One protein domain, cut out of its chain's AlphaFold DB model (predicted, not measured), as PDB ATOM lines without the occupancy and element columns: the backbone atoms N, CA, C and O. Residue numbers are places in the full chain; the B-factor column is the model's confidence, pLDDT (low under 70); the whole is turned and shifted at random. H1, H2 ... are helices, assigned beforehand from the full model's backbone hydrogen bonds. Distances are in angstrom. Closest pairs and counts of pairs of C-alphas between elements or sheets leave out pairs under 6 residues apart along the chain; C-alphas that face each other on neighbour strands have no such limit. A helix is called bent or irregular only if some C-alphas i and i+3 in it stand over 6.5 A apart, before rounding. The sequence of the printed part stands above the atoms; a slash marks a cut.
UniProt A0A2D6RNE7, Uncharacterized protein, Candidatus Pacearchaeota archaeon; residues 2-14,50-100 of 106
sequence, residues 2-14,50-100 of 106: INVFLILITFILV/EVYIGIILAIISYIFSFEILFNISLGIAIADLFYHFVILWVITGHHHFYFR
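What this domain is: This is residues 2 to 14 and 50 to 100 of the 106 residues of an uncharacterized protein of Candidatus Pacearchaeota archaeon (UniProt A0A2D6RNE7). One long helix, H3, forms the spine, with two shorter helices packed on opposite sides of it: H2 folds back beside it as a helical hairpin, and H1 crosses it obliquely. The later part of H3 runs on past both shorter helices, and after it a tail, residues 93 to 100, turns back. The printed part has 64 residues with three named helices in the order H1, H2, H3 and no named strand; the class is all helix. It is only just compact, close to loose, with a radius of gyration of the C-alphas of 12.7 A, and only just flat, spanning 40 by 26 by 13 A.

Where its parts are: Find C-alpha 4 at (9.470, -10.926, 12.094); from there H1, residues 4 to 14, runs 15.2 A. After the cut, look at C-alpha 50 at (11.168, 0.810, -3.474), where H2, residues 50 to 63, begins its 19.9 A. H3, residues 67 to 92, covers 35.9 A and ends at C-alpha 92 at (17.754, 16.823, 5.281). H3 is neither bent nor irregular, but only just: C-alphas 85 and 88 are 6.2 A apart.

How they stand to each other: Start at H1, which touches H3 at residues 71 to 80 of H3 alone; their closest C-alphas, of Ile 7 and Gly 75, are 4.5 A apart. These two run the same way at a steep tilt of 49 degrees. H1 and H2 are apart. H2 and H3 form a hairpin and touch, the closest C-alphas being those of Val 51 and Ala 77, 4.1 A apart. They run opposite ways at a shallow tilt of 20 degrees. In H1 and H2 every O i to N i+4 pair is within hydrogen-bond range; in H3, 20 of 22 are.

The domain as a whole: The two C-alphas farthest apart, of Phe 64 and Gly 93, are 40.0 A apart. Residues 15 to 49 are not printed, and C-alphas 14 and 50 stand 9.7 A apart across the cut. The link from H2 to H3 is tight. Mean pLDDT of the printed part is 88.4; look for values under 70 at residues 94 to 100.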
ATOM      1  N   ILE A   2       3.796 -14.754   9.325       92.06
ATOM      2  CA  ILE A   2       4.660 -13.556   9.426       92.06
ATOM      3  C   ILE A   2       5.940 -13.932  10.176       92.06
ATOM      4  O   ILE A   2       5.886 -14.361  11.326       92.06
ATOM      5  N   ASN A   3       7.090 -13.758   9.528       95.31
ATOM      6  CA  ASN A   3       8.407 -14.023  10.095       95.31
ATOM      7  C   ASN A   3       9.113 -12.695  10.396       95.31
ATOM      8  O   ASN A   3       9.801 -12.124   9.549       95.31
ATOM      9  N   VAL A   4       8.934 -12.214  11.628       94.94
ATOM     10  CA  VAL A   4       9.470 -10.926  12.094       94.94
ATOM     11  C   VAL A   4      10.996 -10.868  11.982       94.94
ATOM     12  O   VAL A   4      11.544  -9.831  11.619       94.94
ATOM     13  N   PHE A   5      11.691 -11.981  12.230       96.50
ATOM     14  CA  PHE A   5      13.150 -12.040  12.140       96.50
ATOM     15  C   PHE A   5      13.642 -11.801  10.708       96.50
ATOM     16  O   PHE A   5      14.544 -10.994  10.482       96.50
ATOM     17  N   LEU A   6      13.000 -12.439   9.724       94.94
ATOM     18  CA  LEU A   6      13.324 -12.244   8.311       94.94
ATOM     19  C   LEU A   6      13.027 -10.809   7.846       94.94
ATOM     20  O   LEU A   6      13.826 -10.219   7.114       94.94
ATOM     21  N   ILE A   7      11.912 -10.231   8.305       95.00
ATOM     22  CA  ILE A   7      11.554  -8.828   8.045       95.00
ATOM     23  C   ILE A   7      12.621  -7.887   8.620       95.00
ATOM     24  O   ILE A   7      13.058  -6.970   7.934       95.00
ATOM     25  N   LEU A   8      13.091  -8.121   9.850       94.88
ATOM     26  CA  LEU A   8      14.125  -7.296  10.483       94.88
ATOM     27  C   LEU A   8      15.471  -7.384   9.757       94.88
ATOM     28  O   LEU A   8      16.104  -6.356   9.522       94.88
ATOM     29  N   ILE A   9      15.903  -8.586   9.358       96.75
ATOM     30  CA  ILE A   9      17.151  -8.756   8.597       96.75
ATOM     31  C   ILE A   9      17.073  -8.006   7.270       96.75
ATOM     32  O   ILE A   9      17.963  -7.221   6.945       96.75
ATOM     33  N   THR A  10      16.000  -8.222   6.506       94.88
ATOM     34  CA  THR A  10      15.811  -7.539   5.218       94.88
ATOM     35  C   THR A  10      15.722  -6.030   5.394       94.88
ATOM     36  O   THR A  10      16.360  -5.298   4.641       94.88
ATOM     37  N   PHE A  11      15.032  -5.568   6.435       94.38
ATOM     38  CA  PHE A  11      14.963  -4.159   6.788       94.38
ATOM     39  C   PHE A  11      16.351  -3.544   7.001       94.38
ATOM     40  O   PHE A  11      16.697  -2.554   6.354       94.38
ATOM     41  N   ILE A  12      17.174  -4.151   7.862       94.38
ATOM     42  CA  ILE A  12      18.519  -3.651   8.180       94.38
ATOM     43  C   ILE A  12      19.394  -3.628   6.924       94.38
ATOM     44  O   ILE A  12      20.088  -2.637   6.680       94.38
ATOM     45  N   LEU A  13      19.349  -4.687   6.111       94.94
ATOM     46  CA  LEU A  13      20.131  -4.779   4.877       94.94
ATOM     47  C   LEU A  13      19.754  -3.676   3.883       94.94
ATOM     48  O   LEU A  13      20.637  -2.991   3.365       94.94
ATOM     49  N   VAL A  14      18.458  -3.461   3.652       92.75
ATOM     50  CA  VAL A  14      17.958  -2.454   2.706       92.75
ATOM     51  C   VAL A  14      18.278  -1.041   3.192       92.75
ATOM     52  O   VAL A  14      18.818  -0.236   2.429       92.75
ATOM     53  N   GLU A  50      11.156   2.256  -3.685       85.94
ATOM     54  CA  GLU A  50      11.168   0.810  -3.474       85.94
ATOM     55  C   GLU A  50       9.969   0.355  -2.640       85.94
ATOM     56  O   GLU A  50       9.561  -0.798  -2.758       85.94
ATOM     57  N   VAL A  51       9.316   1.270  -1.910       88.19
ATOM     58  CA  VAL A  51       8.040   1.006  -1.240       88.19
ATOM     59  C   VAL A  51       6.978   0.486  -2.206       88.19
ATOM     60  O   VAL A  51       6.271  -0.461  -1.875       88.19
ATOM     61  N   TYR A  52       6.877   1.041  -3.419       88.00
ATOM     62  CA  TYR A  52       5.853   0.615  -4.377       88.00
ATOM     63  C   TYR A  52       6.144  -0.794  -4.880       88.00
ATOM     64  O   TYR A  52       5.238  -1.615  -4.990       88.00
ATOM     65  N   ILE A  53       7.423  -1.083  -5.126       89.31
ATOM     66  CA  ILE A  53       7.887  -2.402  -5.553       89.31
ATOM     67  C   ILE A  53       7.639  -3.424  -4.437       89.31
ATOM     68  O   ILE A  53       7.073  -4.481  -4.700       89.31
ATOM     69  N   GLY A  54       7.994  -3.090  -3.194       90.19
ATOM     70  CA  GLY A  54       7.782  -3.940  -2.026       90.19
ATOM     71  C   GLY A  54       6.302  -4.232  -1.769       90.19
ATOM     72  O   GLY A  54       5.946  -5.380  -1.530       90.19
ATOM     73  N   ILE A  55       5.417  -3.240  -1.899       93.00
ATOM     74  CA  ILE A  55       3.968  -3.444  -1.743       93.00
ATOM     75  C   ILE A  55       3.413  -4.340  -2.856       93.00
ATOM     76  O   ILE A  55       2.698  -5.295  -2.564       93.00
ATOM     77  N   ILE A  56       3.753  -4.072  -4.122       93.88
ATOM     78  CA  ILE A  56       3.280  -4.884  -5.254       93.88
ATOM     79  C   ILE A  56       3.760  -6.332  -5.106       93.88
ATOM     80  O   ILE A  56       2.963  -7.261  -5.236       93.88
ATOM     81  N   LEU A  57       5.039  -6.536  -4.775       94.19
ATOM     82  CA  LEU A  57       5.589  -7.870  -4.544       94.19
ATOM     83  C   LEU A  57       4.958  -8.555  -3.333       94.19
ATOM     84  O   LEU A  57       4.707  -9.756  -3.401       94.19
ATOM     85  N   ALA A  58       4.650  -7.829  -2.256       92.75
ATOM     86  CA  ALA A  58       3.950  -8.392  -1.107       92.75
ATOM     87  C   ALA A  58       2.538  -8.857  -1.496       92.75
ATOM     88  O   ALA A  58       2.164  -9.978  -1.164       92.75
ATOM     89  N   ILE A  59       1.784  -8.061  -2.261       95.50
ATOM     90  CA  ILE A  59       0.446  -8.440  -2.745       95.50
ATOM     91  C   ILE A  59       0.521  -9.694  -3.622       95.50
ATOM     92  O   ILE A  59      -0.212 -10.651  -3.387       95.50
ATOM     93  N   ILE A  60       1.437  -9.725  -4.594       95.62
ATOM     94  CA  ILE A  60       1.638 -10.892  -5.466       95.62
ATOM     95  C   ILE A  60       2.020 -12.116  -4.625       95.62
ATOM     96  O   ILE A  60       1.404 -13.171  -4.742       95.62
ATOM     97  N   SER A  61       2.989 -11.976  -3.722       95.75
ATOM     98  CA  SER A  61       3.450 -13.077  -2.869       95.75
ATOM     99  C   SER A  61       2.352 -13.610  -1.958       95.75
ATOM    100  O   SER A  61       2.302 -14.812  -1.716       95.75
ATOM    101  N   TYR A  62       1.466 -12.737  -1.474       95.12
ATOM    102  CA  TYR A  62       0.305 -13.127  -0.682       95.12
ATOM    103  C   TYR A  62      -0.686 -13.950  -1.512       95.12
ATOM    104  O   TYR A  62      -1.086 -15.029  -1.084       95.12
ATOM    105  N   ILE A  63      -1.014 -13.494  -2.727       96.62
ATOM    106  CA  ILE A  63      -1.928 -14.200  -3.642       96.62
ATOM    107  C   ILE A  63      -1.401 -15.601  -3.984       96.62
ATOM    108  O   ILE A  63      -2.164 -16.564  -3.990       96.62
ATOM    109  N   PHE A  64      -0.096 -15.732  -4.227       96.44
ATOM    110  CA  PHE A  64       0.538 -17.007  -4.585       96.44
ATOM    111  C   PHE A  64       1.082 -17.800  -3.385       96.44
ATOM    112  O   PHE A  64       1.753 -18.811  -3.574       96.44
ATOM    113  N   SER A  65       0.794 -17.376  -2.148       93.69
ATOM    114  CA  SER A  65       1.235 -18.050  -0.914       93.69
ATOM    115  C   SER A  65       2.761 -18.235  -0.782       93.69
ATOM    116  O   SER A  65       3.238 -19.156  -0.119       93.69
ATOM    117  N   PHE A  66       3.559 -17.339  -1.370       95.88
ATOM    118  CA  PHE A  66       5.015 -17.331  -1.218       95.88
ATOM    119  C   PHE A  66       5.422 -16.648   0.088       95.88
ATOM    120  O   PHE A  66       5.745 -15.460   0.118       95.88
ATOM    121  N   GLU A  67       5.440 -17.405   1.183       93.75
ATOM    122  CA  GLU A  67       5.665 -16.844   2.519       93.75
ATOM    123  C   GLU A  67       7.009 -16.114   2.667       93.75
ATOM    124  O   GLU A  67       7.069 -15.024   3.237       93.75
ATOM    125  N   ILE A  68       8.096 -16.686   2.144       95.75
ATOM    126  CA  ILE A  68       9.433 -16.076   2.232       95.75
ATOM    127  C   ILE A  68       9.445 -14.743   1.477       95.75
ATOM    128  O   ILE A  68       9.858 -13.722   2.026       95.75
ATOM    129  N   LEU A  69       8.943 -14.743   0.239       95.31
ATOM    130  CA  LEU A  69       8.932 -13.556  -0.610       95.31
ATOM    131  C   LEU A  69       8.022 -12.466  -0.038       95.31
ATOM    132  O   LEU A  69       8.393 -11.297  -0.065       95.31
ATOM    133  N   PHE A  70       6.886 -12.839   0.555       96.31
ATOM    134  CA  PHE A  70       5.991 -11.915   1.246       96.31
ATOM    135  C   PHE A  70       6.705 -11.169   2.380       96.31
ATOM    136  O   PHE A  70       6.677  -9.939   2.430       96.31
ATOM    137  N   ASN A  71       7.407 -11.902   3.250       96.25
ATOM    138  CA  ASN A  71       8.148 -11.321   4.370       96.25
ATOM    139  C   ASN A  71       9.313 -10.433   3.894       96.25
ATOM    140  O   ASN A  71       9.503  -9.341   4.425       96.25
ATOM    141  N   ILE A  72      10.052 -10.850   2.858       95.62
ATOM    142  CA  ILE A  72      11.114 -10.027   2.253       95.62
ATOM    143  C   ILE A  72      10.530  -8.731   1.674       95.62
ATOM    144  O   ILE A  72      11.065  -7.648   1.901       95.62
ATOM    145  N   SER A  73       9.412  -8.831   0.956       95.19
ATOM    146  CA  SER A  73       8.764  -7.695   0.291       95.19
ATOM    147  C   SER A  73       8.224  -6.676   1.295       95.19
ATOM    148  O   SER A  73       8.388  -5.470   1.100       95.19
ATOM    149  N   LEU A  74       7.654  -7.150   2.409       94.94
ATOM    150  CA  LEU A  74       7.287  -6.304   3.546       94.94
ATOM    151  C   LEU A  74       8.508  -5.611   4.157       94.94
ATOM    152  O   LEU A  74       8.461  -4.404   4.388       94.94
ATOM    153  N   GLY A  75       9.605  -6.341   4.378       94.12
ATOM    154  CA  GLY A  75      10.854  -5.768   4.884       94.12
ATOM    155  C   GLY A  75      11.389  -4.645   3.995       94.12
ATOM    156  O   GLY A  75      11.743  -3.585   4.504       94.12
ATOM    157  N   ILE A  76      11.357  -4.827   2.670       94.44
ATOM    158  CA  ILE A  76      11.739  -3.797   1.688       94.44
ATOM    159  C   ILE A  76      10.822  -2.573   1.788       94.44
ATOM    160  O   ILE A  76      11.311  -1.447   1.870       94.44
ATOM    161  N   ALA A  77       9.500  -2.774   1.806       93.94
ATOM    162  CA  ALA A  77       8.546  -1.668   1.852       93.94
ATOM    163  C   ALA A  77       8.697  -0.827   3.128       93.94
ATOM    164  O   ALA A  77       8.744   0.403   3.068       93.94
ATOM    165  N   ILE A  78       8.826  -1.493   4.280       94.19
ATOM    166  CA  ILE A  78       9.028  -0.838   5.576       94.19
ATOM    167  C   ILE A  78      10.382  -0.123   5.608       94.19
ATOM    168  O   ILE A  78      10.463   1.005   6.094       94.19
ATOM    169  N   ALA A  79      11.437  -0.736   5.067       93.62
ATOM    170  CA  ALA A  79      12.767  -0.137   5.013       93.62
ATOM    171  C   ALA A  79      12.800   1.149   4.193       93.62
ATOM    172  O   ALA A  79      13.380   2.136   4.639       93.62
ATOM    173  N   ASP A  80      12.169   1.161   3.019       89.69
ATOM    174  CA  ASP A  80      12.156   2.338   2.152       89.69
ATOM    175  C   ASP A  80      11.356   3.493   2.774       89.69
ATOM    176  O   ASP A  80      11.815   4.642   2.765       89.69
ATOM    177  N   LEU A  81      10.209   3.186   3.398       90.06
ATOM    178  CA  LEU A  81       9.434   4.157   4.177       90.06
ATOM    179  C   LEU A  81      10.255   4.715   5.337       90.06
ATOM    180  O   LEU A  81      10.384   5.932   5.469       90.06
ATOM    181  N   PHE A  82      10.852   3.847   6.151       91.38
ATOM    182  CA  PHE A  82      11.671   4.266   7.285       91.38
ATOM    183  C   PHE A  82      12.859   5.116   6.832       91.38
ATOM    184  O   PHE A  82      13.141   6.168   7.400       91.38
ATOM    185  N   TYR A  83      13.538   4.708   5.764       88.75
ATOM    186  CA  TYR A  83      14.677   5.443   5.240       88.75
ATOM    187  C   TYR A  83      14.283   6.847   4.768       88.75
ATOM    188  O   TYR A  83      14.981   7.810   5.080       88.75
ATOM    189  N   HIS A  84      13.157   7.007   4.069       85.38
ATOM    190  CA  HIS A  84      12.731   8.316   3.571       85.38
ATOM    191  C   HIS A  84      12.094   9.215   4.640       85.38
ATOM    192  O   HIS A  84      12.357  10.421   4.655       85.38
ATOM    193  N   PHE A  85      11.267   8.651   5.521       85.62
ATOM    194  CA  PHE A  85      10.541   9.413   6.538       85.62
ATOM    195  C   PHE A  85      11.328   9.627   7.822       85.62
ATOM    196  O   PHE A  85      11.108  10.639   8.468       85.62
ATOM    197  N   VAL A  86      12.237   8.723   8.186       86.94
ATOM    198  CA  VAL A  86      13.033   8.847   9.412       86.94
ATOM    199  C   VAL A  86      14.433   9.322   9.061       86.94
ATOM    200  O   VAL A  86      14.789  10.452   9.368       86.94
ATOM    201  N   ILE A  87      15.220   8.512   8.354       84.25
ATOM    202  CA  ILE A  87      16.646   8.810   8.146       84.25
ATOM    203  C   ILE A  87      16.827  10.071   7.297       84.25
ATOM    204  O   ILE A  87      17.506  11.017   7.692       84.25
ATOM    205  N   LEU A  88      16.205  10.111   6.122       80.75
ATOM    206  CA  LEU A  88      16.339  11.234   5.202       80.75
ATOM    207  C   LEU A  88      15.715  12.506   5.741       80.75
ATOM    208  O   LEU A  88      16.308  13.570   5.576       80.75
ATOM    209  N   TRP A  89      14.546  12.408   6.365       81.44
ATOM    210  CA  TRP A  89      13.887  13.577   6.925       81.44
ATOM    211  C   TRP A  89      14.706  14.196   8.053       81.44
ATOM    212  O   TRP A  89      14.959  15.394   8.012       81.44
ATOM    213  N   VAL A  90      15.207  13.379   8.986       83.06
ATOM    214  CA  VAL A  90      16.057  13.851  10.087       83.06
ATOM    215  C   VAL A  90      17.332  14.508   9.557       83.06
ATOM    216  O   VAL A  90      17.745  15.545  10.063       83.06
ATOM    217  N   ILE A  91      17.943  13.952   8.507       80.44
ATOM    218  CA  ILE A  91      19.212  14.470   7.974       80.44
ATOM    219  C   ILE A  91      19.019  15.711   7.090       80.44
ATOM    220  O   ILE A  91      19.879  16.586   7.065       80.44
ATOM    221  N   THR A  92      17.934  15.783   6.315       77.12
ATOM    222  CA  THR A  92      17.754  16.823   5.281       77.12
ATOM    223  C   THR A  92      16.668  17.846   5.598       77.12
ATOM    224  O   THR A  92      16.505  18.797   4.839       77.12
ATOM    225  N   GLY A  93      15.905  17.659   6.677       74.94
ATOM    226  CA  GLY A  93      14.765  18.501   7.049       74.94
ATOM    227  C   GLY A  93      13.531  18.335   6.152       74.94
ATOM    228  O   GLY A  93      12.478  18.890   6.451       74.94
ATOM    229  N   HIS A  94      13.618  17.543   5.075       69.06
ATOM    230  CA  HIS A  94      12.524  17.323   4.132       69.06
ATOM    231  C   HIS A  94      12.322  15.843   3.807       69.06
ATOM    232  O   HIS A  94      13.268  15.097   3.549       69.06
ATOM    233  N   HIS A  95      11.058  15.425   3.741       62.81
ATOM    234  CA  HIS A  95      10.694  14.110   3.233       62.81
ATOM    235  C   HIS A  95      10.978  14.082   1.730       62.81
ATOM    236  O   HIS A  95      10.298  14.726   0.934       62.81
ATOM    237  N   HIS A  96      12.003  13.344   1.316       63.00
ATOM    238  CA  HIS A  96      12.373  13.183  -0.093       63.00
ATOM    239  C   HIS A  96      11.411  12.238  -0.848       63.00
ATOM    240  O   HIS A  96      11.837  11.469  -1.709       63.00
ATOM    241  N   PHE A  97      10.115  12.299  -0.539       61.06
ATOM    242  CA  PHE A  97       9.054  11.469  -1.110       61.06
ATOM    243  C   PHE A  97       8.400  12.155  -2.316       61.06
ATOM    244  O   PHE A  97       7.186  12.312  -2.408       61.06
ATOM    245  N   TYR A  98       9.220  12.613  -3.259       64.38
ATOM    246  CA  TYR A  98       8.717  13.200  -4.497       64.38
ATOM    247  C   TYR A  98       8.654  12.117  -5.572       64.38
ATOM    248  O   TYR A  98       9.604  11.364  -5.765       64.38
ATOM    249  N   PHE A  99       7.546  12.044  -6.307       56.72
ATOM    250  CA  PHE A  99       7.452  11.190  -7.500       56.72
ATOM    251  C   PHE A  99       8.299  11.714  -8.669       56.72
ATOM    252  O   PHE A  99       8.612  10.983  -9.610       56.72
ATOM    253  N   ARG A 100       8.645  13.007  -8.638       55.16
ATOM    254  CA  ARG A 100       9.325  13.712  -9.724       55.16
ATOM    255  C   ARG A 100      10.480  14.532  -9.170       55.16
ATOM    256  O   ARG A 100      10.263  15.435  -8.367       55.16
TER     257      ARG A 100